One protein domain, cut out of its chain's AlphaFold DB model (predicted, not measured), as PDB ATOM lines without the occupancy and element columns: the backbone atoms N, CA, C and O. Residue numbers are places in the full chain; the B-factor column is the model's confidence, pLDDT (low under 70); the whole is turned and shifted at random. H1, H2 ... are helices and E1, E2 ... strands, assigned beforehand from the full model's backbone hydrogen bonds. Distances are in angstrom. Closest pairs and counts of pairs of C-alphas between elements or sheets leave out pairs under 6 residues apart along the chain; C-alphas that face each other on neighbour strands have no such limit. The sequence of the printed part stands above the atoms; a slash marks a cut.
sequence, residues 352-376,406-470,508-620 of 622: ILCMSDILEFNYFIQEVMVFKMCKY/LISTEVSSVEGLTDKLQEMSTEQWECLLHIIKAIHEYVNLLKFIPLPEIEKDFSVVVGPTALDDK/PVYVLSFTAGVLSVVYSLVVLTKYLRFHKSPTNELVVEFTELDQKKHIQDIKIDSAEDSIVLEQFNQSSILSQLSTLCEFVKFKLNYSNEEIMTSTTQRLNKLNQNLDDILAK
ATOM      1  N   ILE A 352      18.010  -8.015  12.694       96.06
ATOM      2  CA  ILE A 352      18.498  -8.859  11.591       96.06
ATOM      3  C   ILE A 352      18.691  -8.022  10.321       96.06
ATOM      4  O   ILE A 352      19.739  -8.116   9.684       96.06
ATOM      5  N   LEU A 353      17.719  -7.171   9.978       94.62
ATOM      6  CA  LEU A 353      17.808  -6.295   8.810       94.62
ATOM      7  C   LEU A 353      18.980  -5.309   8.923       94.62
ATOM      8  O   LEU A 353      19.708  -5.147   7.949       94.62
ATOM      9  N   CYS A 354      19.190  -4.678  10.081       94.25
ATOM     10  CA  CYS A 354      20.336  -3.792  10.306       94.25
ATOM     11  C   CYS A 354      21.665  -4.551  10.206       94.25
ATOM     12  O   CYS A 354      22.625  -4.044   9.632       94.25
ATOM     13  N   MET A 355      21.733  -5.779  10.729       94.81
ATOM     14  CA  MET A 355      22.927  -6.615  10.592       94.81
ATOM     15  C   MET A 355      23.219  -6.948   9.121       94.81
ATOM     16  O   MET A 355      24.386  -6.962   8.733       94.81
ATOM     17  N   SER A 356      22.181  -7.185   8.311       93.19
ATOM     18  CA  SER A 356      22.300  -7.391   6.860       93.19
ATOM     19  C   SER A 356      23.030  -6.230   6.190       93.19
ATOM     20  O   SER A 356      24.063  -6.453   5.561       93.19
ATOM     21  N   ASP A 357      22.567  -4.996   6.425       91.75
ATOM     22  CA  ASP A 357      23.201  -3.786   5.880       91.75
ATOM     23  C   ASP A 357      24.662  -3.688   6.303       91.75
ATOM     24  O   ASP A 357      25.549  -3.488   5.475       91.75
ATOM     25  N   ILE A 358      24.923  -3.844   7.606       94.31
ATOM     26  CA  ILE A 358      26.277  -3.735   8.149       94.31
ATOM     27  C   ILE A 358      27.196  -4.734   7.444       94.31
ATOM     28  O   ILE A 358      28.314  -4.372   7.095       94.31
ATOM     29  N   LEU A 359      26.749  -5.970   7.200       92.75
ATOM     30  CA  LEU A 359      27.555  -6.973   6.503       92.75
ATOM     31  C   LEU A 359      27.798  -6.645   5.032       92.75
ATOM     32  O   LEU A 359      28.941  -6.762   4.581       92.75
ATOM     33  N   GLU A 360      26.741  -6.284   4.307       91.25
ATOM     34  CA  GLU A 360      26.783  -6.012   2.871       91.25
ATOM     35  C   GLU A 360      27.645  -4.791   2.564       91.25
ATOM     36  O   GLU A 360      28.563  -4.879   1.754       91.25
ATOM     37  N   PHE A 361      27.442  -3.678   3.266       93.12
ATOM     38  CA  PHE A 361      28.262  -2.489   3.059       93.12
ATOM     39  C   PHE A 361      29.702  -2.700   3.547       93.12
ATOM     40  O   PHE A 361      30.645  -2.240   2.901       93.12
ATOM     41  N   ASN A 362      29.914  -3.433   4.653       93.50
ATOM     42  CA  ASN A 362      31.265  -3.681   5.173       93.50
ATOM     43  C   ASN A 362      32.110  -4.530   4.215       93.50
ATOM     44  O   ASN A 362      33.335  -4.478   4.263       93.50
ATOM     45  N   TYR A 363      31.482  -5.315   3.337       91.75
ATOM     46  CA  TYR A 363      32.188  -6.057   2.295       91.75
ATOM     47  C   TYR A 363      32.984  -5.133   1.359       91.75
ATOM     48  O   TYR A 363      34.154  -5.411   1.106       91.75
ATOM     49  N   PHE A 364      32.416  -3.999   0.936       92.00
ATOM     50  CA  PHE A 364      33.053  -3.082  -0.026       92.00
ATOM     51  C   PHE A 364      34.135  -2.183   0.567       92.00
ATOM     52  O   PHE A 364      34.958  -1.644  -0.173       92.00
ATOM     53  N   ILE A 365      34.143  -2.018   1.890       93.44
ATOM     54  CA  ILE A 365      35.111  -1.160   2.585       93.44
ATOM     55  C   ILE A 365      36.000  -1.929   3.566       93.44
ATOM     56  O   ILE A 365      36.692  -1.341   4.393       93.44
ATOM     57  N   GLN A 366      36.034  -3.258   3.459       90.81
ATOM     58  CA  GLN A 366      36.816  -4.127   4.342       90.81
ATOM     59  C   GLN A 366      38.321  -3.808   4.366       90.81
ATOM     60  O   GLN A 366      39.006  -4.164   5.326       90.81
ATOM     61  N   GLU A 367      38.850  -3.171   3.319       90.94
ATOM     62  CA  GLU A 367      40.272  -2.838   3.180       90.94
ATOM     63  C   GLU A 367      40.716  -1.698   4.099       90.94
ATOM     64  O   GLU A 367      41.862  -1.699   4.555       90.94
ATOM     65  N   VAL A 368      39.800  -0.778   4.417       94.62
ATOM     66  CA  VAL A 368      40.029   0.357   5.328       94.62
ATOM     67  C   VAL A 368      39.574   0.052   6.762       94.62
ATOM     68  O   VAL A 368      39.805   0.837   7.678       94.62
ATOM     69  N   MET A 369      38.965  -1.117   6.987       95.25
ATOM     70  CA  MET A 369      38.578  -1.594   8.316       95.25
ATOM     71  C   MET A 369      39.772  -2.217   9.038       95.25
ATOM     72  O   MET A 369      40.249  -3.289   8.661       95.25
ATOM     73  N   VAL A 370      40.252  -1.553  10.085       95.31
ATOM     74  CA  VAL A 370      41.445  -1.960  10.842       95.31
ATOM     75  C   VAL A 370      41.186  -3.207  11.688       95.31
ATOM     76  O   VAL A 370      42.003  -4.124  11.710       95.31
ATOM     77  N   PHE A 371      40.032  -3.288  12.340       95.19
ATOM     78  CA  PHE A 371      39.613  -4.447  13.121       95.19
ATOM     79  C   PHE A 371      38.765  -5.376  12.255       95.19
ATOM     80  O   PHE A 371      37.812  -4.941  11.608       95.19
ATOM     81  N   LYS A 372      39.098  -6.669  12.238       90.25
ATOM     82  CA  LYS A 372      38.443  -7.632  11.342       90.25
ATOM     83  C   LYS A 372      37.325  -8.396  12.039       90.25
ATOM     84  O   LYS A 372      37.443  -8.773  13.202       90.25
ATOM     85  N   MET A 373      36.247  -8.672  11.306       87.12
ATOM     86  CA  MET A 373      35.215  -9.621  11.742       87.12
ATOM     87  C   MET A 373      35.794 -11.040  11.832       87.12
ATOM     88  O   MET A 373      36.751 -11.364  11.130       87.12
ATOM     89  N   CYS A 374      35.202 -11.913  12.657       80.00
ATOM     90  CA  CYS A 374      35.630 -13.313  12.735       80.00
ATOM     91  C   CYS A 374      35.548 -14.006  11.366       80.00
ATOM     92  O   CYS A 374      34.485 -14.068  10.740       80.00
ATOM     93  N   LYS A 375      36.672 -14.587  10.946       73.56
ATOM     94  CA  LYS A 375      36.774 -15.513   9.821       73.56
ATOM     95  C   LYS A 375      37.101 -16.893  10.379       73.56
ATOM     96  O   LYS A 375      38.015 -17.017  11.191       73.56
ATOM     97  N   TYR A 376      36.360 -17.909   9.955       66.31
ATOM     98  CA  TYR A 376      36.616 -19.284  10.369       66.31
ATOM     99  C   TYR A 376      37.028 -20.099   9.160       66.31
ATOM    100  O   TYR A 376      36.321 -20.149   8.153       66.31
ATOM    101  N   LEU A 406      33.680 -15.675  19.761       85.12
ATOM    102  CA  LEU A 406      32.664 -14.670  19.425       85.12
ATOM    103  C   LEU A 406      33.259 -13.385  18.842       85.12
ATOM    104  O   LEU A 406      32.633 -12.756  17.995       85.12
ATOM    105  N   ILE A 407      34.454 -13.010  19.302       88.12
ATOM    106  CA  ILE A 407      35.144 -11.772  18.945       88.12
ATOM    107  C   ILE A 407      36.513 -12.100  18.339       88.12
ATOM    108  O   ILE A 407      37.320 -12.831  18.932       88.12
ATOM    109  N   SER A 408      36.797 -11.519  17.176       86.50
ATOM    110  CA  SER A 408      38.118 -11.585  16.557       86.50
ATOM    111  C   SER A 408      39.059 -10.622  17.265       86.50
ATOM    112  O   SER A 408      38.660  -9.532  17.660       86.50
ATOM    113  N   THR A 409      40.319 -11.017  17.412       87.00
ATOM    114  CA  THR A 409      41.385 -10.124  17.891       87.00
ATOM    115  C   THR A 409      42.324  -9.708  16.763       87.00
ATOM    116  O   THR A 409      43.423  -9.232  17.034       87.00
ATOM    117  N   GLU A 410      41.943  -9.985  15.517       89.38
ATOM    118  CA  GLU A 410      42.723  -9.650  14.333       89.38
ATOM    119  C   GLU A 410      42.620  -8.149  14.039       89.38
ATOM    120  O   GLU A 410      41.526  -7.581  13.955       89.38
ATOM    121  N   VAL A 411      43.787  -7.527  13.889       91.69
ATOM    122  CA  VAL A 411      43.958  -6.098  13.637       91.69
ATOM    123  C   VAL A 411      44.957  -5.945  12.495       91.69
ATOM    124  O   VAL A 411      46.051  -6.505  12.550       91.69
ATOM    125  N   SER A 412      44.572  -5.229  11.444       91.25
ATOM    126  CA  SER A 412      45.457  -4.866  10.337       91.25
ATOM    127  C   SER A 412      46.364  -3.695  10.705       91.25
ATOM    128  O   SER A 412      46.035  -2.895  11.578       91.25
ATOM    129  N   SER A 413      47.504  -3.581  10.019       87.25
ATOM    130  CA  SER A 413      48.364  -2.403  10.160       87.25
ATOM    131  C   SER A 413      47.613  -1.135   9.741       87.25
ATOM    132  O   SER A 413      46.829  -1.159   8.790       87.25
ATOM    133  N   VAL A 414      47.874  -0.040  10.456       90.69
ATOM    134  CA  VAL A 414      47.406   1.310  10.102       90.69
ATOM    135  C   VAL A 414      48.338   2.002   9.100       90.69
ATOM    136  O   VAL A 414      48.004   3.060   8.577       90.69
ATOM    137  N   GLU A 415      49.499   1.412   8.808       87.88
ATOM    138  CA  GLU A 415      50.431   1.925   7.801       87.88
ATOM    139  C   GLU A 415      49.783   1.915   6.406       87.88
ATOM    140  O   GLU A 415      49.190   0.915   5.990       87.88
ATOM    141  N   GLY A 416      49.876   3.043   5.693       87.44
ATOM    142  CA  GLY A 416      49.257   3.226   4.373       87.44
ATOM    143  C   GLY A 416      47.726   3.322   4.395       87.44
ATOM    144  O   GLY A 416      47.093   3.233   3.344       87.44
ATOM    145  N   LEU A 417      47.096   3.477   5.570       92.25
ATOM    146  CA  LEU A 417      45.641   3.637   5.664       92.25
ATOM    147  C   LEU A 417      45.170   4.922   4.971       92.25
ATOM    148  O   LEU A 417      44.163   4.893   4.270       92.25
ATOM    149  N   THR A 418      45.909   6.020   5.122       91.31
ATOM    150  CA  THR A 418      45.588   7.312   4.497       91.31
ATOM    151  C   THR A 418      45.566   7.216   2.972       91.31
ATOM    152  O   THR A 418      44.608   7.691   2.362       91.31
ATOM    153  N   ASP A 419      46.527   6.514   2.366       91.44
ATOM    154  CA  ASP A 419      46.570   6.292   0.914       91.44
ATOM    155  C   ASP A 419      45.335   5.509   0.442       91.44
ATOM    156  O   ASP A 419      44.612   5.949  -0.453       91.44
ATOM    157  N   LYS A 420      45.000   4.409   1.131       93.75
ATOM    158  CA  LYS A 420      43.792   3.619   0.834       93.75
ATOM    159  C   LYS A 420      42.513   4.444   0.949       93.75
ATOM    160  O   LYS A 420      41.605   4.296   0.137       93.75
ATOM    161  N   LEU A 421      42.426   5.314   1.957       94.69
ATOM    162  CA  LEU A 421      41.284   6.210   2.138       94.69
ATOM    163  C   LEU A 421      41.190   7.234   0.998       94.69
ATOM    164  O   LEU A 421      40.094   7.523   0.523       94.69
ATOM    165  N   GLN A 422      42.312   7.777   0.522       92.06
ATOM    166  CA  GLN A 422      42.314   8.707  -0.610       92.06
ATOM    167  C   GLN A 422      41.869   8.045  -1.920       92.06
ATOM    168  O   GLN A 422      41.179   8.693  -2.721       92.06
ATOM    169  N   GLU A 423      42.211   6.770  -2.105       93.81
ATOM    170  CA  GLU A 423      41.873   5.951  -3.274       93.81
ATOM    171  C   GLU A 423      40.425   5.435  -3.285       93.81
ATOM    172  O   GLU A 423      39.963   4.959  -4.322       93.81
ATOM    173  N   MET A 424      39.675   5.578  -2.182       95.00
ATOM    174  CA  MET A 424      38.282   5.124  -2.116       95.00
ATOM    175  C   MET A 424      37.415   5.735  -3.226       95.00
ATOM    176  O   MET A 424      37.386   6.963  -3.416       95.00
ATOM    177  N   SER A 425      36.657   4.868  -3.906       93.31
ATOM    178  CA  SER A 425      35.663   5.252  -4.911       93.31
ATOM    179  C   SER A 425      34.451   5.940  -4.278       93.31
ATOM    180  O   SER A 425      34.204   5.821  -3.076       93.31
ATOM    181  N   THR A 426      33.655   6.640  -5.090       91.75
ATOM    182  CA  THR A 426      32.386   7.246  -4.652       91.75
ATOM    183  C   THR A 426      31.471   6.215  -3.984       91.75
ATOM    184  O   THR A 426      30.967   6.465  -2.893       91.75
ATOM    185  N   GLU A 427      31.318   5.025  -4.572       91.62
ATOM    186  CA  GLU A 427      30.475   3.965  -4.012       91.62
ATOM    187  C   GLU A 427      30.987   3.470  -2.650       91.62
ATOM    188  O   GLU A 427      30.195   3.156  -1.762       91.62
ATOM    189  N   GLN A 428      32.309   3.420  -2.448       93.94
ATOM    190  CA  GLN A 428      32.893   3.051  -1.156       93.94
ATOM    191  C   GLN A 428      32.628   4.119  -0.085       93.94
ATOM    192  O   GLN A 428      32.362   3.774   1.069       93.94
ATOM    193  N   TRP A 429      32.640   5.405  -0.450       93.62
ATOM    194  CA  TRP A 429      32.229   6.487   0.454       93.62
ATOM    195  C   TRP A 429      30.752   6.382   0.840       93.62
ATOM    196  O   TRP A 429      30.428   6.490   2.023       93.62
ATOM    197  N   GLU A 430      29.864   6.099  -0.117       91.81
ATOM    198  CA  GLU A 430      28.440   5.852   0.159       91.81
ATOM    199  C   GLU A 430      28.256   4.655   1.107       91.81
ATOM    200  O   GLU A 430      27.527   4.756   2.097       91.81
ATOM    201  N   CYS A 431      28.979   3.551   0.882       93.19
ATOM    202  CA  CYS A 431      28.959   2.384   1.773       93.19
ATOM    203  C   CYS A 431      29.380   2.742   3.210       93.19
ATOM    204  O   CYS A 431      28.759   2.277   4.167       93.19
ATOM    205  N   LEU A 432      30.407   3.584   3.381       94.31
ATOM    206  CA  LEU A 432      30.853   4.035   4.701       94.31
ATOM    207  C   LEU A 432      29.776   4.859   5.422       94.31
ATOM    208  O   LEU A 432      29.512   4.611   6.601       94.31
ATOM    209  N   LEU A 433      29.105   5.781   4.724       92.75
ATOM    210  CA  LEU A 433      27.987   6.547   5.291       92.75
ATOM    211  C   LEU A 433      26.825   5.633   5.710       92.75
ATOM    212  O   LEU A 433      26.283   5.778   6.810       92.75
ATOM    213  N   HIS A 434      26.478   4.650   4.873       91.44
ATOM    214  CA  HIS A 434      25.435   3.675   5.187       91.44
ATOM    215  C   HIS A 434      25.774   2.810   6.405       91.44
ATOM    216  O   HIS A 434      24.893   2.556   7.228       91.44
ATOM    217  N   ILE A 435      27.038   2.414   6.579       94.12
ATOM    218  CA  ILE A 435      27.480   1.689   7.779       94.12
ATOM    219  C   ILE A 435      27.303   2.541   9.028       94.12
ATOM    220  O   ILE A 435      26.748   2.050  10.005       94.12
ATOM    221  N   ILE A 436      27.728   3.806   9.012       94.19
ATOM    222  CA  ILE A 436      27.597   4.690  10.181       94.19
ATOM    223  C   ILE A 436      26.124   4.803  10.597       94.19
ATOM    224  O   ILE A 436      25.796   4.641  11.774       94.19
ATOM    225  N   LYS A 437      25.225   4.978   9.621       91.75
ATOM    226  CA  LYS A 437      23.773   5.012   9.843       91.75
ATOM    227  C   LYS A 437      23.234   3.702  10.426       91.75
ATOM    228  O   LYS A 437      22.508   3.725  11.419       91.75
ATOM    229  N   ALA A 438      23.600   2.565   9.836       92.69
ATOM    230  CA  ALA A 438      23.125   1.253  10.269       92.69
ATOM    231  C   ALA A 438      23.625   0.890  11.679       92.69
ATOM    232  O   ALA A 438      22.877   0.320  12.474       92.69
ATOM    233  N   ILE A 439      24.860   1.266  12.022       94.81
ATOM    234  CA  ILE A 439      25.425   1.101  13.368       94.81
ATOM    235  C   ILE A 439      24.642   1.932  14.385       94.81
ATOM    236  O   ILE A 439      24.291   1.424  15.451       94.81
ATOM    237  N   HIS A 440      24.317   3.179  14.050       92.44
ATOM    238  CA  HIS A 440      23.516   4.014  14.929       92.44
ATOM    239  C   HIS A 440      22.108   3.443  15.155       92.44
ATOM    240  O   HIS A 440      21.654   3.358  16.299       92.44
ATOM    241  N   GLU A 441      21.436   2.996  14.089       91.50
ATOM    242  CA  GLU A 441      20.126   2.334  14.176       91.50
ATOM    243  C   GLU A 441      20.206   1.071  15.053       91.50
ATOM    244  O   GLU A 441      19.392   0.895  15.963       91.50
ATOM    245  N   TYR A 442      21.245   0.249  14.871       95.25
ATOM    246  CA  TYR A 442      21.497  -0.944  15.681       95.25
ATOM    247  C   TYR A 442      21.665  -0.616  17.174       95.25
ATOM    248  O   TYR A 442      21.057  -1.259  18.034       95.25
ATOM    249  N   VAL A 443      22.461   0.406  17.505       94.19
ATOM    250  CA  VAL A 443      22.678   0.843  18.894       94.19
ATOM    251  C   VAL A 443      21.388   1.388  19.510       94.19
ATOM    252  O   VAL A 443      21.094   1.086  20.666       94.19
ATOM    253  N   ASN A 444      20.584   2.143  18.758       91.12
ATOM    254  CA  ASN A 444      19.296   2.645  19.243       91.12
ATOM    255  C   ASN A 444      18.306   1.512  19.531       91.12
ATOM    256  O   ASN A 444      17.623   1.548  20.555       91.12
ATOM    257  N   LEU A 445      18.271   0.471  18.694       93.44
ATOM    258  CA  LEU A 445      17.449  -0.712  18.951       93.44
ATOM    259  C   LEU A 445      17.832  -1.391  20.275       93.44
ATOM    260  O   LEU A 445      16.940  -1.813  21.012       93.44
ATOM    261  N   LEU A 446      19.123  -1.450  20.627       93.62
ATOM    262  CA  LEU A 446      19.576  -2.006  21.911       93.62
ATOM    263  C   LEU A 446      19.178  -1.157  23.126       93.62
ATOM    264  O   LEU A 446      19.093  -1.693  24.231       93.62
ATOM    265  N   LYS A 447      18.922   0.144  22.959       89.75
ATOM    266  CA  LYS A 447      18.476   1.017  24.058       89.75
ATOM    267  C   LYS A 447      16.996   0.838  24.404       89.75
ATOM    268  O   LYS A 447      16.591   1.222  25.496       89.75
ATOM    269  N   PHE A 448      16.195   0.258  23.503       87.25
ATOM    270  CA  PHE A 448      14.730   0.097  23.571       87.25
ATOM    271  C   PHE A 448      13.898   1.384  23.651       87.25
ATOM    272  O   PHE A 448      12.761   1.387  23.181       87.25
ATOM    273  N   ILE A 449      14.418   2.461  24.241       78.19
ATOM    274  CA  ILE A 449      13.717   3.732  24.398       78.19
ATOM    275  C   ILE A 449      14.002   4.609  23.168       78.19
ATOM    276  O   ILE A 449      15.151   4.994  22.954       78.19
ATOM    277  N   PRO A 450      12.980   4.957  22.364       65.06
ATOM    278  CA  PRO A 450      13.169   5.713  21.124       65.06
ATOM    279  C   PRO A 450      13.418   7.220  21.338       65.06
ATOM    280  O   PRO A 450      13.668   7.927  20.368       65.06
ATOM    281  N   LEU A 451      13.334   7.727  22.576       63.59
ATOM    282  CA  LEU A 451      13.430   9.156  22.905       63.59
ATOM    283  C   LEU A 451      14.524   9.417  23.966       63.59
ATOM    284  O   LEU A 451      14.344   9.021  25.120       63.59
ATOM    285  N   PRO A 452      15.630  10.109  23.616       57.84
ATOM    286  CA  PRO A 452      16.752  10.370  24.531       57.84
ATOM    287  C   PRO A 452      16.386  11.217  25.758       57.84
ATOM    288  O   PRO A 452      16.957  11.050  26.831       57.84
ATOM    289  N   GLU A 453      15.415  12.121  25.617       55.50
ATOM    290  CA  GLU A 453      15.050  13.115  26.637       55.50
ATOM    291  C   GLU A 453      14.339  12.508  27.862       55.50
ATOM    292  O   GLU A 453      14.136  13.194  28.861       55.50
ATOM    293  N   ILE A 454      13.969  11.222  27.807       57.59
ATOM    294  CA  ILE A 454      13.068  10.589  28.783       57.59
ATOM    295  C   ILE A 454      13.593   9.230  29.299       57.59
ATOM    296  O   ILE A 454      12.899   8.502  30.007       57.59
ATOM    297  N   GLU A 455      14.847   8.885  28.985       57.75
ATOM    298  CA  GLU A 455      15.427   7.543  29.171       57.75
ATOM    299  C   GLU A 455      15.441   7.045  30.632       57.75
ATOM    300  O   GLU A 455      15.315   5.848  30.884       57.75
ATOM    301  N   LYS A 456      15.577   7.944  31.616       65.12
ATOM    302  CA  LYS A 456      15.830   7.560  33.021       65.12
ATOM    303  C   LYS A 456      14.598   7.100  33.798       65.12
ATOM    304  O   LYS A 456      14.747   6.416  34.807       65.12
ATOM    305  N   ASP A 457      13.408   7.446  33.321       77.31
ATOM    306  CA  ASP A 457      12.170   7.279  34.081       77.31
ATOM    307  C   ASP A 457      11.296   6.126  33.576       77.31
ATOM    308  O   ASP A 457      10.279   5.819  34.198       77.31
ATOM    309  N   PHE A 458      11.665   5.500  32.454       88.62
ATOM    310  CA  PHE A 458      10.813   4.536  31.767       88.62
ATOM    311  C   PHE A 458      11.136   3.089  32.140       88.62
ATOM    312  O   PHE A 458      12.283   2.643  32.098       88.62
ATOM    313  N   SER A 459      10.084   2.328  32.437       91.62
ATOM    314  CA  SER A 459      10.139   0.868  32.444       91.62
ATOM    315  C   SER A 459      10.015   0.329  31.021       91.62
ATOM    316  O   SER A 459       9.359   0.923  30.169       91.62
ATOM    317  N   VAL A 460      10.609  -0.831  30.770       92.56
ATOM    318  CA  VAL A 460      10.524  -1.568  29.511       92.56
ATOM    319  C   VAL A 460       9.882  -2.924  29.780       92.56
ATOM    320  O   VAL A 460      10.256  -3.638  30.712       92.56
ATOM    321  N   VAL A 461       8.907  -3.278  28.949       92.56
ATOM    322  CA  VAL A 461       8.278  -4.598  28.903       92.56
ATOM    323  C   VAL A 461       8.540  -5.202  27.534       92.56
ATOM    324  O   VAL A 461       8.373  -4.549  26.509       92.56
ATOM    325  N   VAL A 462       8.955  -6.463  27.525       91.75
ATOM    326  CA  VAL A 462       9.360  -7.191  26.324       91.75
ATOM    327  C   VAL A 462       8.488  -8.432  26.197       91.75
ATOM    328  O   VAL A 462       8.441  -9.232  27.130       91.75
ATOM    329  N   GLY A 463       7.809  -8.588  25.062       86.56
ATOM    330  CA  GLY A 463       6.912  -9.714  24.808       86.56
ATOM    331  C   GLY A 463       6.498  -9.823  23.333       86.56
ATOM    332  O   GLY A 463       7.252  -9.366  22.473       86.56
ATOM    333  N   PRO A 464       5.333 -10.412  23.019       77.25
ATOM    334  CA  PRO A 464       4.284 -10.788  23.965       77.25
ATOM    335  C   PRO A 464       4.648 -11.993  24.844       77.25
ATOM    336  O   PRO A 464       5.388 -12.886  24.425       77.25
ATOM    337  N   THR A 465       4.124 -11.977  26.074       74.00
ATOM    338  CA  THR A 465       4.328 -12.992  27.119       74.00
ATOM    339  C   THR A 465       3.031 -13.174  27.902       74.00
ATOM    340  O   THR A 465       2.438 -12.185  28.327       74.00
ATOM    341  N   ALA A 466       2.623 -14.418  28.164       72.25
ATOM    342  CA  ALA A 466       1.486 -14.718  29.040       72.25
ATOM    343  C   ALA A 466       1.935 -15.526  30.261       72.25
ATOM    344  O   ALA A 466       2.174 -16.733  30.154       72.25
ATOM    345  N   LEU A 467       2.041 -14.834  31.404       65.25
ATOM    346  CA  LEU A 467       2.325 -15.437  32.706       65.25
ATOM    347  C   LEU A 467       1.082 -16.107  33.303       65.25
ATOM    348  O   LEU A 467       1.212 -17.236  33.752       65.25
ATOM    349  N   ASP A 468      -0.102 -15.490  33.205       59.50
ATOM    350  CA  ASP A 468      -1.383 -16.070  33.640       59.50
ATOM    351  C   ASP A 468      -2.569 -15.579  32.781       59.50
ATOM    352  O   ASP A 468      -2.537 -14.495  32.192       59.50
ATOM    353  N   ASP A 469      -3.617 -16.406  32.683       48.97
ATOM    354  CA  ASP A 469      -4.798 -16.201  31.830       48.97
ATOM    355  C   ASP A 469      -5.688 -15.052  32.343       48.97
ATOM    356  O   ASP A 469      -6.619 -15.240  33.126       48.97
ATOM    357  N   LYS A 470      -5.453 -13.845  31.834       46.88
ATOM    358  CA  LYS A 470      -6.504 -12.829  31.685       46.88
ATOM    359  C   LYS A 470      -6.600 -12.384  30.229       46.88
ATOM    360  O   LYS A 470      -6.572 -11.197  29.928       46.88
ATOM    361  N   PRO A 508      17.171 -12.322  22.474       90.81
ATOM    362  CA  PRO A 508      17.732 -13.531  21.878       90.81
ATOM    363  C   PRO A 508      19.261 -13.618  21.985       90.81
ATOM    364  O   PRO A 508      19.976 -12.650  21.726       90.81
ATOM    365  N   VAL A 509      19.781 -14.814  22.278       87.44
ATOM    366  CA  VAL A 509      21.232 -15.061  22.383       87.44
ATOM    367  C   VAL A 509      21.999 -14.683  21.108       87.44
ATOM    368  O   VAL A 509      23.151 -14.281  21.180       87.44
ATOM    369  N   TYR A 510      21.360 -14.731  19.938       88.19
ATOM    370  CA  TYR A 510      21.979 -14.337  18.671       88.19
ATOM    371  C   TYR A 510      22.388 -12.877  18.587       88.19
ATOM    372  O   TYR A 510      23.331 -12.552  17.867       88.19
ATOM    373  N   VAL A 511      21.727 -12.007  19.345       93.38
ATOM    374  CA  VAL A 511      22.113 -10.599  19.391       93.38
ATOM    375  C   VAL A 511      23.501 -10.453  20.015       93.38
ATOM    376  O   VAL A 511      24.249  -9.592  19.578       93.38
ATOM    377  N   LEU A 512      23.915 -11.350  20.923       92.81
ATOM    378  CA  LEU A 512      25.303 -11.403  21.399       92.81
ATOM    379  C   LEU A 512      26.281 -11.677  20.247       92.81
ATOM    380  O   LEU A 512      27.275 -10.969  20.119       92.81
ATOM    381  N   SER A 513      25.992 -12.659  19.385       89.88
ATOM    382  CA  SER A 513      26.818 -12.948  18.205       89.88
ATOM    383  C   SER A 513      26.854 -11.772  17.224       89.88
ATOM    384  O   SER A 513      27.927 -11.420  16.743       89.88
ATOM    385  N   PHE A 514      25.707 -11.149  16.940       93.94
ATOM    386  CA  PHE A 514      25.642  -9.969  16.074       93.94
ATOM    387  C   PHE A 514      26.437  -8.805  16.650       93.94
ATOM    388  O   PHE A 514      27.301  -8.269  15.965       93.94
ATOM    389  N   THR A 515      26.216  -8.462  17.920       95.50
ATOM    390  CA  THR A 515      26.928  -7.359  18.569       95.50
ATOM    391  C   THR A 515      28.432  -7.620  18.594       95.50
ATOM    392  O   THR A 515      29.209  -6.709  18.335       95.50
ATOM    393  N   ALA A 516      28.861  -8.865  18.821       90.31
ATOM    394  CA  ALA A 516      30.270  -9.236  18.755       90.31
ATOM    395  C   ALA A 516      30.890  -8.996  17.362       90.31
ATOM    396  O   ALA A 516      32.017  -8.512  17.270       90.31
ATOM    397  N   GLY A 517      30.144  -9.260  16.283       90.06
ATOM    398  CA  GLY A 517      30.553  -8.900  14.922       90.06
ATOM    399  C   GLY A 517      30.582  -7.385  14.696       90.06
ATOM    400  O   GLY A 517      31.580  -6.853  14.208       90.06
ATOM    401  N   VAL A 518      29.519  -6.689  15.106       95.25
ATOM    402  CA  VAL A 518      29.366  -5.230  14.997       95.25
ATOM    403  C   VAL A 518      30.493  -4.482  15.708       95.25
ATOM    404  O   VAL A 518      30.980  -3.487  15.177       95.25
ATOM    405  N   LEU A 519      30.970  -4.979  16.856       95.94
ATOM    406  CA  LEU A 519      32.085  -4.375  17.588       95.94
ATOM    407  C   LEU A 519      33.293  -4.124  16.679       95.94
ATOM    408  O   LEU A 519      33.805  -3.012  16.680       95.94
ATOM    409  N   SER A 520      33.719  -5.102  15.872       93.69
ATOM    410  CA  SER A 520      34.882  -4.933  14.980       93.69
ATOM    411  C   SER A 520      34.714  -3.780  13.977       93.69
ATOM    412  O   SER A 520      35.661  -3.038  13.710       93.69
ATOM    413  N   VAL A 521      33.490  -3.566  13.490       95.75
ATOM    414  CA  VAL A 521      33.165  -2.440  12.610       95.75
ATOM    415  C   VAL A 521      33.263  -1.133  13.394       95.75
ATOM    416  O   VAL A 521      33.964  -0.223  12.971       95.75
ATOM    417  N   VAL A 522      32.652  -1.052  14.580       97.12
ATOM    418  CA  VAL A 522      32.678   0.171  15.404       97.12
ATOM    419  C   VAL A 522      34.090   0.532  15.866       97.12
ATOM    420  O   VAL A 522      34.463   1.697  15.774       97.12
ATOM    421  N   TYR A 523      34.906  -0.437  16.289       97.44
ATOM    422  CA  TYR A 523      36.322  -0.213  16.600       97.44
ATOM    423  C   TYR A 523      37.066   0.401  15.405       97.44
ATOM    424  O   TYR A 523      37.809   1.367  15.570       97.44
ATOM    425  N   SER A 524      36.831  -0.118  14.197       97.25
ATOM    426  CA  SER A 524      37.415   0.440  12.976       97.25
ATOM    427  C   SER A 524      36.926   1.860  12.704       97.25
ATOM    428  O   SER A 524      37.740   2.725  12.404       97.25
ATOM    429  N   LEU A 525      35.629   2.139  12.879       97.00
ATOM    430  CA  LEU A 525      35.085   3.490  12.725       97.00
ATOM    431  C   LEU A 525      35.716   4.483  13.712       97.00
ATOM    432  O   LEU A 525      36.023   5.602  13.311       97.00
ATOM    433  N   VAL A 526      35.969   4.084  14.968       96.81
ATOM    434  CA  VAL A 526      36.701   4.933  15.928       96.81
ATOM    435  C   VAL A 526      38.088   5.270  15.385       96.81
ATOM    436  O   VAL A 526      38.468   6.439  15.397       96.81
ATOM    437  N   VAL A 527      38.827   4.288  14.857       96.25
ATOM    438  CA  VAL A 527      40.133   4.554  14.235       96.25
ATOM    439  C   VAL A 527      39.986   5.519  13.063       96.25
ATOM    440  O   VAL A 527      40.718   6.499  13.010       96.25
ATOM    441  N   LEU A 528      39.007   5.319  12.178       95.81
ATOM    442  CA  LEU A 528      38.789   6.196  11.023       95.81
ATOM    443  C   LEU A 528      38.506   7.656  11.413       95.81
ATOM    444  O   LEU A 528      38.938   8.550  10.691       95.81
ATOM    445  N   THR A 529      37.878   7.930  12.564       94.50
ATOM    446  CA  THR A 529      37.683   9.322  13.040       94.50
ATOM    447  C   THR A 529      38.983  10.058  13.372       94.50
ATOM    448  O   THR A 529      38.983  11.284  13.456       94.50
ATOM    449  N   LYS A 530      40.099   9.334  13.535       91.75
ATOM    450  CA  LYS A 530      41.436   9.922  13.674       91.75
ATOM    451  C   LYS A 530      41.981  10.447  12.346       91.75
ATOM    452  O   LYS A 530      42.805  11.346  12.381       91.75
ATOM    453  N   TYR A 531      41.531   9.885  11.222       93.38
ATOM    454  CA  TYR A 531      42.018  10.186   9.873       93.38
ATOM    455  C   TYR A 531      41.063  11.104   9.109       93.38
ATOM    456  O   TYR A 531      41.508  11.927   8.309       93.38
ATOM    457  N   LEU A 532      39.761  10.995   9.370       94.69
ATOM    458  CA  LEU A 532      38.707  11.605   8.570       94.69
ATOM    459  C   LEU A 532      37.793  12.507   9.395       94.69
ATOM    460  O   LEU A 532      37.402  12.170  10.514       94.69
ATOM    461  N   ARG A 533      37.348  13.604   8.780       93.06
ATOM    462  CA  ARG A 533      36.173  14.370   9.214       93.06
ATOM    463  C   ARG A 533      35.245  14.612   8.039       93.06
ATOM    464  O   ARG A 533      35.707  14.878   6.930       93.06
ATOM    465  N   PHE A 534      33.943  14.539   8.289       93.31
ATOM    466  CA  PHE A 534      32.937  14.805   7.271       93.31
ATOM    467  C   PHE A 534      32.296  16.166   7.481       93.31
ATOM    468  O   PHE A 534      31.941  16.540   8.596       93.31
ATOM    469  N   HIS A 535      32.123  16.883   6.379       90.62
ATOM    470  CA  HIS A 535      31.481  18.185   6.336       90.62
ATOM    471  C   HIS A 535      30.470  18.224   5.197       90.62
ATOM    472  O   HIS A 535      30.589  17.501   4.206       90.62
ATOM    473  N   LYS A 536      29.499  19.123   5.327       90.81
ATOM    474  CA  LYS A 536      28.553  19.454   4.265       90.81
ATOM    475  C   LYS A 536      29.016  20.719   3.548       90.81
ATOM    476  O   LYS A 536      29.257  21.739   4.193       90.81
ATOM    477  N   SER A 537      29.149  20.663   2.224       90.38
ATOM    478  CA  SER A 537      29.455  21.849   1.420       90.38
ATOM    479  C   SER A 537      28.237  22.789   1.315       90.38
ATOM    480  O   SER A 537      27.100  22.359   1.530       90.38
ATOM    481  N   PRO A 538      28.426  24.053   0.888       86.38
ATOM    482  CA  PRO A 538      27.314  24.948   0.549       86.38
ATOM    483  C   PRO A 538      26.406  24.427  -0.581       86.38
ATOM    484  O   PRO A 538      25.260  24.851  -0.685       86.38
ATOM    485  N   THR A 539      26.904  23.516  -1.423       86.31
ATOM    486  CA  THR A 539      26.157  22.839  -2.502       86.31
ATOM    487  C   THR A 539      25.598  21.474  -2.072       86.31
ATOM    488  O   THR A 539      25.245  20.654  -2.924       86.31
ATOM    489  N   ASN A 540      25.523  21.233  -0.755       88.19
ATOM    490  CA  ASN A 540      25.107  19.989  -0.100       88.19
ATOM    491  C   ASN A 540      25.960  18.753  -0.430       88.19
ATOM    492  O   ASN A 540      25.521  17.631  -0.205       88.19
ATOM    493  N   GLU A 541      27.175  18.920  -0.942       91.56
ATOM    494  CA  GLU A 541      28.073  17.795  -1.238       91.56
ATOM    495  C   GLU A 541      28.773  17.298   0.022       91.56
ATOM    496  O   GLU A 541      29.067  18.083   0.933       91.56
ATOM    497  N   LEU A 542      29.105  16.007   0.039       92.69
ATOM    498  CA  LEU A 542      30.022  15.461   1.032       92.69
ATOM    499  C   LEU A 542      31.432  16.025   0.806       92.69
ATOM    500  O   LEU A 542      32.027  15.872  -0.264       92.69
ATOM    501  N   VAL A 543      31.993  16.629   1.849       93.25
ATOM    502  CA  VAL A 543      33.398  17.044   1.896       93.25
ATOM    503  C   VAL A 543      34.108  16.219   2.956       93.25
ATOM    504  O   VAL A 543      33.736  16.247   4.128       93.25
ATOM    505  N   VAL A 544      35.149  15.503   2.541       94.31
ATOM    506  CA  VAL A 544      35.981  14.684   3.423       94.31
ATOM    507  C   VAL A 544      37.290  15.417   3.690       94.31
ATOM    508  O   VAL A 544      38.040  15.718   2.763       94.31
ATOM    509  N   GLU A 545      37.561  15.723   4.953       94.12
ATOM    510  CA  GLU A 545      38.831  16.279   5.423       94.12
ATOM    511  C   GLU A 545      39.736  15.147   5.918       94.12
ATOM    512  O   GLU A 545      39.384  14.422   6.849       94.12
ATOM    513  N   PHE A 546      40.906  15.022   5.296       93.75
ATOM    514  CA  PHE A 546      41.991  14.132   5.691       93.75
ATOM    515  C   PHE A 546      42.856  14.857   6.716       93.75
ATOM    516  O   PHE A 546      43.698  15.682   6.368       93.75
ATOM    517  N   THR A 547      42.616  14.559   7.986       88.62
ATOM    518  CA  THR A 547      43.207  15.273   9.131       88.62
ATOM    519  C   THR A 547      44.738  15.239   9.172       88.62
ATOM    520  O   THR A 547      45.338  16.227   9.578       88.62
ATOM    521  N   GLU A 548      45.376  14.153   8.728       84.44
ATOM    522  CA  GLU A 548      46.846  14.038   8.707       84.44
ATOM    523  C   GLU A 548      47.495  14.897   7.616       84.44
ATOM    524  O   GLU A 548      48.619  15.367   7.772       84.44
ATOM    525  N   LEU A 549      46.783  15.088   6.503       86.06
ATOM    526  CA  LEU A 549      47.294  15.747   5.300       86.06
ATOM    527  C   LEU A 549      46.820  17.198   5.164       86.06
ATOM    528  O   LEU A 549      47.220  17.877   4.222       86.06
ATOM    529  N   ASP A 550      45.935  17.645   6.060       85.31
ATOM    530  CA  ASP A 550      45.214  18.922   5.974       85.31
ATOM    531  C   ASP A 550      44.589  19.155   4.580       85.31
ATOM    532  O   ASP A 550      44.586  20.251   4.019       85.31
ATOM    533  N   GLN A 551      44.070  18.077   3.981       91.56
ATOM    534  CA  GLN A 551      43.513  18.079   2.629       91.56
ATOM    535  C   GLN A 551      42.006  17.846   2.670       91.56
ATOM    536  O   GLN A 551      41.516  16.976   3.387       91.56
ATOM    537  N   LYS A 552      41.255  18.575   1.838       92.88
ATOM    538  CA  LYS A 552      39.813  18.364   1.651       92.88
ATOM    539  C   LYS A 552      39.525  17.795   0.268       92.88
ATOM    540  O   LYS A 552      40.002  18.325  -0.734       92.88
ATOM    541  N   LYS A 553      38.722  16.734   0.211       92.38
ATOM    542  CA  LYS A 553      38.236  16.103  -1.021       92.38
ATOM    543  C   LYS A 553      36.725  16.288  -1.110       92.38
ATOM    544  O   LYS A 553      35.997  15.939  -0.185       92.38
ATOM    545  N   HIS A 554      36.264  16.843  -2.225       93.00
ATOM    546  CA  HIS A 554      34.842  16.975  -2.529       93.00
ATOM    547  C   HIS A 554      34.364  15.724  -3.261       93.00
ATOM    548  O   HIS A 554      34.912  15.385  -4.310       93.00
ATOM    549  N   ILE A 555      33.345  15.054  -2.728       91.94
ATOM    550  CA  ILE A 555      32.702  13.909  -3.373       91.94
ATOM    551  C   ILE A 555      31.381  14.401  -3.971       91.94
ATOM    552  O   ILE A 555      30.331  14.341  -3.337       91.94
ATOM    553  N   GLN A 556      31.460  14.966  -5.179       85.00
ATOM    554  CA  GLN A 556      30.368  15.736  -5.801       85.00
ATOM    555  C   GLN A 556      29.084  14.924  -6.033       85.00
ATOM    556  O   GLN A 556      27.986  15.485  -6.001       85.00
ATOM    557  N   ASP A 557      29.232  13.617  -6.241       86.88
ATOM    558  CA  ASP A 557      28.134  12.696  -6.540       86.88
ATOM    559  C   ASP A 557      27.283  12.340  -5.307       86.88
ATOM    560  O   ASP A 557      26.153  11.883  -5.464       86.88
ATOM    561  N   ILE A 558      27.785  12.585  -4.088       87.38
ATOM    562  CA  ILE A 558      27.065  12.302  -2.839       87.38
ATOM    563  C   ILE A 558      26.451  13.593  -2.306       87.38
ATOM    564  O   ILE A 558      27.163  14.526  -1.918       87.38
ATOM    565  N   LYS A 559      25.117  13.628  -2.243       86.94
ATOM    566  CA  LYS A 559      24.352  14.767  -1.725       86.94
ATOM    567  C   LYS A 559      23.784  14.473  -0.339       86.94
ATOM    568  O   LYS A 559      23.135  13.456  -0.121       86.94
ATOM    569  N   ILE A 560      24.025  15.389   0.595       85.19
ATOM    570  CA  ILE A 560      23.531  15.351   1.975       85.19
ATOM    571  C   ILE A 560      22.254  16.190   2.045       85.19
ATOM    572  O   ILE A 560      22.271  17.350   2.479       85.19
ATOM    573  N   ASP A 561      21.149  15.618   1.579       81.62
ATOM    574  CA  ASP A 561      19.885  16.344   1.414       81.62
ATOM    575  C   ASP A 561      18.826  15.975   2.460       81.62
ATOM    576  O   ASP A 561      17.932  16.780   2.729       81.62
ATOM    577  N   SER A 562      18.920  14.800   3.091       78.75
ATOM    578  CA  SER A 562      17.945  14.380   4.099       78.75
ATOM    579  C   SER A 562      18.388  14.689   5.536       78.75
ATOM    580  O   SER A 562      19.572  14.856   5.849       78.75
ATOM    581  N   ALA A 563      17.409  14.737   6.448       76.12
ATOM    582  CA  ALA A 563      17.677  14.804   7.884       76.12
ATOM    583  C   ALA A 563      18.461  13.570   8.365       76.12
ATOM    584  O   ALA A 563      19.343  13.692   9.209       76.12
ATOM    585  N   GLU A 564      18.192  12.396   7.783       73.50
ATOM    586  CA  GLU A 564      18.920  11.166   8.097       73.50
ATOM    587  C   GLU A 564      20.396  11.245   7.668       73.50
ATOM    588  O   GLU A 564      21.257  10.770   8.403       73.50
ATOM    589  N   ASP A 565      20.708  11.884   6.536       78.56
ATOM    590  CA  ASP A 565      22.098  12.061   6.078       78.56
ATOM    591  C   ASP A 565      22.848  13.085   6.937       78.56
ATOM    592  O   ASP A 565      24.040  12.942   7.206       78.56
ATOM    593  N   SER A 566      22.138  14.107   7.421       81.19
ATOM    594  CA  SER A 566      22.709  15.113   8.324       81.19
ATOM    595  C   SER A 566      23.092  14.498   9.676       81.19
ATOM    596  O   SER A 566      24.166  14.784  10.201       81.19
ATOM    597  N   ILE A 567      22.271  13.571  10.183       78.19
ATOM    598  CA  ILE A 567      22.567  12.795  11.395       78.19
ATOM    599  C   ILE A 567      23.869  11.992  11.240       78.19
ATOM    600  O   ILE A 567      24.648  11.909  12.186       78.19
ATOM    601  N   VAL A 568      24.154  11.432  10.056       81.44
ATOM    602  CA  VAL A 568      25.403  10.683   9.814       81.44
ATOM    603  C   VAL A 568      26.633  11.573   9.999       81.44
ATOM    604  O   VAL A 568      27.601  11.150  10.633       81.44
ATOM    605  N   LEU A 569      26.585  12.812   9.498       85.38
ATOM    606  CA  LEU A 569      27.674  13.778   9.666       85.38
ATOM    607  C   LEU A 569      27.884  14.147  11.137       85.38
ATOM    608  O   LEU A 569      29.017  14.169  11.614       85.38
ATOM    609  N   GLU A 570      26.797  14.392  11.870       84.06
ATOM    610  CA  GLU A 570      26.858  14.710  13.300       84.06
ATOM    611  C   GLU A 570      27.411  13.542  14.121       84.06
ATOM    612  O   GLU A 570      28.135  13.740  15.099       84.06
ATOM    613  N   GLN A 571      27.096  12.310  13.724       84.25
ATOM    614  CA  GLN A 571      27.466  11.114  14.469       84.25
ATOM    615  C   GLN A 571      28.868  10.603  14.185       84.25
ATOM    616  O   GLN A 571      29.427   9.925  15.054       84.25
ATOM    617  N   PHE A 572      29.444  10.922  13.023       91.94
ATOM    618  CA  PHE A 572      30.807  10.533  12.673       91.94
ATOM    619  C   PHE A 572      31.844  11.453  13.330       91.94
ATOM    620  O   PHE A 572      32.568  12.212  12.692       91.94
ATOM    621  N   ASN A 573      31.914  11.371  14.655       91.31
ATOM    622  CA  ASN A 573      32.951  11.992  15.462       91.31
ATOM    623  C   ASN A 573      33.394  11.028  16.567       91.31
ATOM    624  O   ASN A 573      32.609  10.200  17.038       91.31
ATOM    625  N   GLN A 574      34.644  11.157  17.011       91.62
ATOM    626  CA  GLN A 574      35.249  10.211  17.950       91.62
ATOM    627  C   GLN A 574      34.419  10.029  19.232       91.62
ATOM    628  O   GLN A 574      34.229   8.901  19.680       91.62
ATOM    629  N   SER A 575      33.875  11.108  19.810       92.56
ATOM    630  CA  SER A 575      33.105  11.032  21.062       92.56
ATOM    631  C   SER A 575      31.788  10.258  20.911       92.56
ATOM    632  O   SER A 575      31.459   9.414  21.747       92.56
ATOM    633  N   SER A 576      31.069  10.489  19.808       92.25
ATOM    634  CA  SER A 576      29.822   9.796  19.480       92.25
ATOM    635  C   SER A 576      30.070   8.307  19.242       92.25
ATOM    636  O   SER A 576      29.400   7.468  19.847       92.25
ATOM    637  N   ILE A 577      31.073   7.961  18.428       95.31
ATOM    638  CA  ILE A 577      31.367   6.556  18.112       95.31
ATOM    639  C   ILE A 577      31.902   5.815  19.347       95.31
ATOM    640  O   ILE A 577      31.501   4.678  19.585       95.31
ATOM    641  N   LEU A 578      32.720   6.451  20.196       95.38
ATOM    642  CA  LEU A 578      33.153   5.862  21.472       95.38
ATOM    643  C   LEU A 578      31.978   5.602  22.428       95.38
ATOM    644  O   LEU A 578      31.945   4.565  23.092       95.38
ATOM    645  N   SER A 579      30.985   6.491  22.481       94.00
ATOM    646  CA  SER A 579      29.762   6.279  23.273       94.00
ATOM    647  C   SER A 579      28.951   5.076  22.767       94.00
ATOM    648  O   SER A 579      28.494   4.229  23.547       94.00
ATOM    649  N   GLN A 580      28.834   4.940  21.443       94.94
ATOM    650  CA  GLN A 580      28.215   3.775  20.806       94.94
ATOM    651  C   GLN A 580      28.999   2.488  21.107       94.94
ATOM    652  O   GLN A 580      28.407   1.494  21.532       94.94
ATOM    653  N   LEU A 581      30.331   2.524  20.989       96.88
ATOM    654  CA  LEU A 581      31.220   1.414  21.336       96.88
ATOM    655  C   LEU A 581      31.048   0.980  22.797       96.88
ATOM    656  O   LEU A 581      30.936  -0.217  23.070       96.88
ATOM    657  N   SER A 582      30.976   1.937  23.727       95.81
ATOM    658  CA  SER A 582      30.749   1.667  25.150       95.81
ATOM    659  C   SER A 582      29.427   0.937  25.372       95.81
ATOM    660  O   SER A 582      29.396  -0.081  26.059       95.81
ATOM    661  N   THR A 583      28.349   1.392  24.725       94.94
ATOM    662  CA  THR A 583      27.024   0.754  24.819       94.94
ATOM    663  C   THR A 583      27.068  -0.704  24.346       94.94
ATOM    664  O   THR A 583      26.551  -1.594  25.021       94.94
ATOM    665  N   LEU A 584      27.732  -0.973  23.217       96.88
ATOM    666  CA  LEU A 584      27.883  -2.331  22.681       96.88
ATOM    667  C   LEU A 584      28.746  -3.213  23.596       96.88
ATOM    668  O   LEU A 584      28.402  -4.369  23.847       96.88
ATOM    669  N   CYS A 585      29.843  -2.675  24.138       96.50
ATOM    670  CA  CYS A 585      30.695  -3.385  25.093       96.50
ATOM    671  C   CYS A 585      29.944  -3.725  26.387       96.50
ATOM    672  O   CYS A 585      30.081  -4.836  26.904       96.50
ATOM    673  N   GLU A 586      29.145  -2.791  26.907       95.75
ATOM    674  CA  GLU A 586      28.282  -3.012  28.069       95.75
ATOM    675  C   GLU A 586      27.248  -4.105  27.801       95.75
ATOM    676  O   GLU A 586      27.097  -5.008  28.626       95.75
ATOM    677  N   PHE A 587      26.586  -4.072  26.640       96.50
ATOM    678  CA  PHE A 587      25.632  -5.103  26.238       96.50
ATOM    679  C   PHE A 587      26.280  -6.494  26.196       96.50
ATOM    680  O   PHE A 587      25.753  -7.443  26.782       96.50
ATOM    681  N   VAL A 588      27.449  -6.623  25.556       95.88
ATOM    682  CA  VAL A 588      28.181  -7.897  25.467       95.88
ATOM    683  C   VAL A 588      28.541  -8.416  26.856       95.88
ATOM    684  O   VAL A 588      28.207  -9.554  27.183       95.88
ATOM    685  N   LYS A 589      29.156  -7.581  27.706       94.88
ATOM    686  CA  LYS A 589      29.503  -7.954  29.089       94.88
ATOM    687  C   LYS A 589      28.265  -8.384  29.877       94.88
ATOM    688  O   LYS A 589      28.290  -9.408  30.555       94.88
ATOM    689  N   PHE A 590      27.161  -7.650  29.739       95.00
ATOM    690  CA  PHE A 590      25.903  -7.984  30.394       95.00
ATOM    691  C   PHE A 590      25.367  -9.352  29.949       95.00
ATOM    692  O   PHE A 590      25.002 -10.161  30.797       95.00
ATOM    693  N   LYS A 591      25.329  -9.655  28.644       93.25
ATOM    694  CA  LYS A 591      24.834 -10.956  28.151       93.25
ATOM    695  C   LYS A 591      25.749 -12.116  28.535       93.25
ATOM    696  O   LYS A 591      25.249 -13.193  28.863       93.25
ATOM    697  N   LEU A 592      27.066 -11.907  28.539       92.06
ATOM    698  CA  LEU A 592      28.031 -12.925  28.966       92.06
ATOM    699  C   LEU A 592      27.862 -13.294  30.445       92.06
ATOM    700  O   LEU A 592      28.035 -14.459  30.794       92.06
ATOM    701  N   ASN A 593      27.405 -12.360  31.287       91.00
ATOM    702  CA  ASN A 593      27.049 -12.661  32.675       91.00
ATOM    703  C   ASN A 593      25.885 -13.655  32.809       91.00
ATOM    704  O   ASN A 593      25.650 -14.131  33.910       91.00
ATOM    705  N   TYR A 594      25.166 -14.007  31.744       89.31
ATOM    706  CA  TYR A 594      24.139 -15.060  31.752       89.31
ATOM    707  C   TYR A 594      24.521 -16.244  30.851       89.31
ATOM    708  O   TYR A 594      23.654 -16.972  30.381       89.31
ATOM    709  N   SER A 595      25.816 -16.412  30.580       88.19
ATOM    710  CA  SER A 595      26.361 -17.489  29.752       88.19
ATOM    711  C   SER A 595      27.239 -18.437  30.569       88.19
ATOM    712  O   SER A 595      27.613 -18.136  31.704       88.19
ATOM    713  N   ASN A 596      27.586 -19.576  29.970       85.94
ATOM    714  CA  ASN A 596      28.603 -20.482  30.487       85.94
ATOM    715  C   ASN A 596      29.933 -19.744  30.765       85.94
ATOM    716  O   ASN A 596      30.349 -18.859  30.010       85.94
ATOM    717  N   GLU A 597      30.598 -20.127  31.857       87.31
ATOM    718  CA  GLU A 597      31.789 -19.461  32.397       87.31
ATOM    719  C   GLU A 597      32.977 -19.429  31.423       87.31
ATOM    720  O   GLU A 597      33.688 -18.423  31.343       87.31
ATOM    721  N   GLU A 598      33.166 -20.490  30.635       86.81
ATOM    722  CA  GLU A 598      34.254 -20.587  29.658       86.81
ATOM    723  C   GLU A 598      34.098 -19.522  28.562       86.81
ATOM    724  O   GLU A 598      35.026 -18.761  28.266       86.81
ATOM    725  N   ILE A 599      32.880 -19.397  28.030       87.19
ATOM    726  CA  ILE A 599      32.526 -18.428  26.984       87.19
ATOM    727  C   ILE A 599      32.657 -17.003  27.515       87.19
ATOM    728  O   ILE A 599      33.215 -16.136  26.835       87.19
ATOM    729  N   MET A 600      32.164 -16.763  28.734       90.81
ATOM    730  CA  MET A 600      32.274 -15.472  29.414       90.81
ATOM    731  C   MET A 600      33.738 -15.046  29.546       90.81
ATOM    732  O   MET A 600      34.093 -13.933  29.147       90.81
ATOM    733  N   THR A 601      34.593 -15.935  30.047       91.00
ATOM    734  CA  THR A 601      36.011 -15.649  30.296       91.00
ATOM    735  C   THR A 601      36.766 -15.395  28.993       91.00
ATOM    736  O   THR A 601      37.393 -14.345  28.837       91.00
ATOM    737  N   SER A 602      36.646 -16.308  28.022       89.81
ATOM    738  CA  SER A 602      37.320 -16.209  26.719       89.81
ATOM    739  C   SER A 602      36.914 -14.945  25.953       89.81
ATOM    740  O   SER A 602      37.761 -14.204  25.443       89.81
ATOM    741  N   THR A 603      35.616 -14.632  25.922       90.75
ATOM    742  CA  THR A 603      35.107 -13.457  25.198       90.75
ATOM    743  C   THR A 603      35.508 -12.152  25.887       90.75
ATOM    744  O   THR A 603      35.883 -11.194  25.210       90.75
ATOM    745  N   THR A 604      35.511 -12.115  27.223       92.69
ATOM    746  CA  THR A 604      35.937 -10.931  27.990       92.69
ATOM    747  C   THR A 604      37.420 -10.628  27.785       92.69
ATOM    748  O   THR A 604      37.786  -9.474  27.566       92.69
ATOM    749  N   GLN A 605      38.283 -11.648  27.784       92.94
ATOM    750  CA  GLN A 605      39.713 -11.474  27.505       92.94
ATOM    751  C   GLN A 605      39.954 -10.888  26.108       92.94
ATOM    752  O   GLN A 605      40.747  -9.960  25.947       92.94
ATOM    753  N   ARG A 606      39.232 -11.385  25.097       93.31
ATOM    754  CA  ARG A 606      39.315 -10.877  23.718       93.31
ATOM    755  C   ARG A 606      38.823  -9.439  23.608       93.31
ATOM    756  O   ARG A 606      39.480  -8.630  22.962       93.31
ATOM    757  N   LEU A 607      37.723  -9.108  24.283       94.69
ATOM    758  CA  LEU A 607      37.207  -7.743  24.342       94.69
ATOM    759  C   LEU A 607      38.216  -6.781  24.989       94.69
ATOM    760  O   LEU A 607      38.415  -5.678  24.493       94.69
ATOM    761  N   ASN A 608      38.888  -7.195  26.065       93.94
ATOM    762  CA  ASN A 608      39.930  -6.383  26.700       93.94
ATOM    763  C   ASN A 608      41.130  -6.170  25.768       93.94
ATOM    764  O   ASN A 608      41.629  -5.054  25.671       93.94
ATOM    765  N   LYS A 609      41.545  -7.206  25.025       94.62
ATOM    766  CA  LYS A 609      42.609  -7.090  24.018       94.62
ATOM    767  C   LYS A 609      42.239  -6.122  22.888       94.62
ATOM    768  O   LYS A 609      43.096  -5.374  22.434       94.62
ATOM    769  N   LEU A 610      40.979  -6.110  22.445       94.31
ATOM    770  CA  LEU A 610      40.511  -5.135  21.455       94.31
ATOM    771  C   LEU A 610      40.574  -3.697  21.975       94.31
ATOM    772  O   LEU A 610      41.058  -2.829  21.255       94.31
ATOM    773  N   ASN A 611      40.140  -3.462  23.218       94.38
ATOM    774  CA  ASN A 611      40.250  -2.146  23.852       94.38
ATOM    775  C   ASN A 611      41.713  -1.693  23.945       94.38
ATOM    776  O   ASN A 611      42.026  -0.590  23.521       94.38
ATOM    777  N   GLN A 612      42.615  -2.573  24.390       94.56
ATOM    778  CA  GLN A 612      44.045  -2.266  24.454       94.56
ATOM    779  C   GLN A 612      44.617  -1.901  23.076       94.56
ATOM    780  O   GLN A 612      45.292  -0.887  22.936       94.56
ATOM    781  N   ASN A 613      44.305  -2.690  22.043       94.88
ATOM    782  CA  ASN A 613      44.748  -2.398  20.681       94.88
ATOM    783  C   ASN A 613      44.202  -1.054  20.172       94.88
ATOM    784  O   ASN A 613      44.908  -0.336  19.466       94.88
ATOM    785  N   LEU A 614      42.950  -0.715  20.500       95.69
ATOM    786  CA  LEU A 614      42.361   0.574  20.142       95.69
ATOM    787  C   LEU A 614      43.108   1.721  20.827       95.69
ATOM    788  O   LEU A 614      43.496   2.669  20.149       95.69
ATOM    789  N   ASP A 615      43.340   1.611  22.134       94.06
ATOM    790  CA  ASP A 615      44.065   2.617  22.913       94.06
ATOM    791  C   ASP A 615      45.478   2.834  22.352       94.06
ATOM    792  O   ASP A 615      45.886   3.976  22.139       94.06
ATOM    793  N   ASP A 616      46.189   1.757  22.002       92.88
ATOM    794  CA  ASP A 616      47.519   1.823  21.387       92.88
ATOM    795  C   ASP A 616      47.504   2.541  20.021       92.88
ATOM    796  O   ASP A 616      48.423   3.298  19.698       92.88
ATOM    797  N   ILE A 617      46.467   2.328  19.202       92.94
ATOM    798  CA  ILE A 617      46.307   2.988  17.893       92.94
ATOM    799  C   ILE A 617      45.961   4.475  18.055       92.94
ATOM    800  O   ILE A 617      46.478   5.322  17.314       92.94
ATOM    801  N   LEU A 618      45.094   4.804  19.016       90.38
ATOM    802  CA  LEU A 618      44.675   6.178  19.291       90.38
ATOM    803  C   LEU A 618      45.778   6.998  19.977       90.38
ATOM    804  O   LEU A 618      45.868   8.199  19.735       90.38
ATOM    805  N   ALA A 619      46.631   6.368  20.792       87.56
ATOM    806  CA  ALA A 619      47.739   7.027  21.487       87.56
ATOM    807  C   ALA A 619      48.916   7.376  20.564       87.56
ATOM    808  O   ALA A 619      49.624   8.360  20.801       87.56
ATOM    809  N   LYS A 620      49.146   6.591  19.505       79.56
ATOM    810  CA  LYS A 620      50.135   6.936  18.476       79.56
ATOM    811  C   LYS A 620      49.711   8.242  17.812       79.56
ATOM    812  O   LYS A 620      48.555   8.375  17.419       79.56
TER     813      LYS A 620
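What this domain is: This is residues 352 to 376, 406 to 470 and 508 to 620 of the 622 residues of an uncharacterized protein of Candida viswanathii (UniProt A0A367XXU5). A small sheet of three strands, E2, E3 and E4, only just strongly twisted, stands at one end of a body of helices, while residues 463 to 470, of which 463 belongs to E1, stick out at the opposite end. In the body, H4, H6 and H7 make a bundle, up and down, each running against the one before it; H3 crosses H4 and H6 steeply, with H1 packed along it. The printed part has 203 residues, with seven named helices and four strands in the order H1 H2 H3 E1 H4 E2 E3 E4 H5 H6 H7; the class is mostly helix. The sheet's order is E2 - E3 - E4, antiparallel. The whole is compact, with a radius of gyration of the C-alphas of 18.4 A, yet elongated, spanning 63 by 38 by 28 A.

Where its parts are: The sheet holds E2, residues 532 to 536, E3, residues 541 to 546, and E4, residues 551 to 559, 19.9 A long, which bends by 74 degrees at residue 556. H1 is residues 352 to 364, from C-alpha 352 at (18.498, -8.859, 11.591), 19.5 A long. H2 is residues 417 to 423, H3 residues 426 to 447, 32.5 A, and E1 residues 459 to 463. H4, residues 509 to 528, is 29.8 A long with a kink of 29 degrees near residue 517. H5 is residues 563 to 571, H6 residues 574 to 592, 26.6 A, and H7 residues 597 to 619, 32.8 A, ending at C-alpha 619 (47.739, 7.027, 21.487).

How they stand to each other: E2, E3 and E4 form a meander, each strand the antiparallel neighbour of the one before. N 535 and O 543 are within hydrogen-bond range at 2.8 A, as are N 553 and O 544 at 2.8 A. H5 is on the sheet at a height of 9.5 A; H2 and H3 only graze it, with residues 418 to 422 and 426 to 433. H3 touches H1, closest C-alphas Cys 431 and Phe 361 at 5.1 A, at a shallow tilt of 28 degrees, opposite ways. H4 touches H6, closest C-alphas Val 526 and Gln 574 at 5.8 A, at a shallow tilt of 24 degrees. H6 and H7 are a helical hairpin, closest C-alphas Leu 592 and Met 600 at 5.0 A. E1 pairs with no named strand. Every O i to N i+4 pair is within range in H2, H3, H5, H6 and H7, against 8 of 9 in H1 and 13 of 16 in H4.

The domain as a whole: The C-alphas of Asp 469 and Leu 549, the two farthest apart, are 66.6 A apart. Residues 377 to 405 and 471 to 507 are not printed, with C-alpha gaps of 10.9 A and 26.2 A. The link H3 to E1 is long. The pLDDT is under 70 at residues 376, 450 to 456 and 467 to 470.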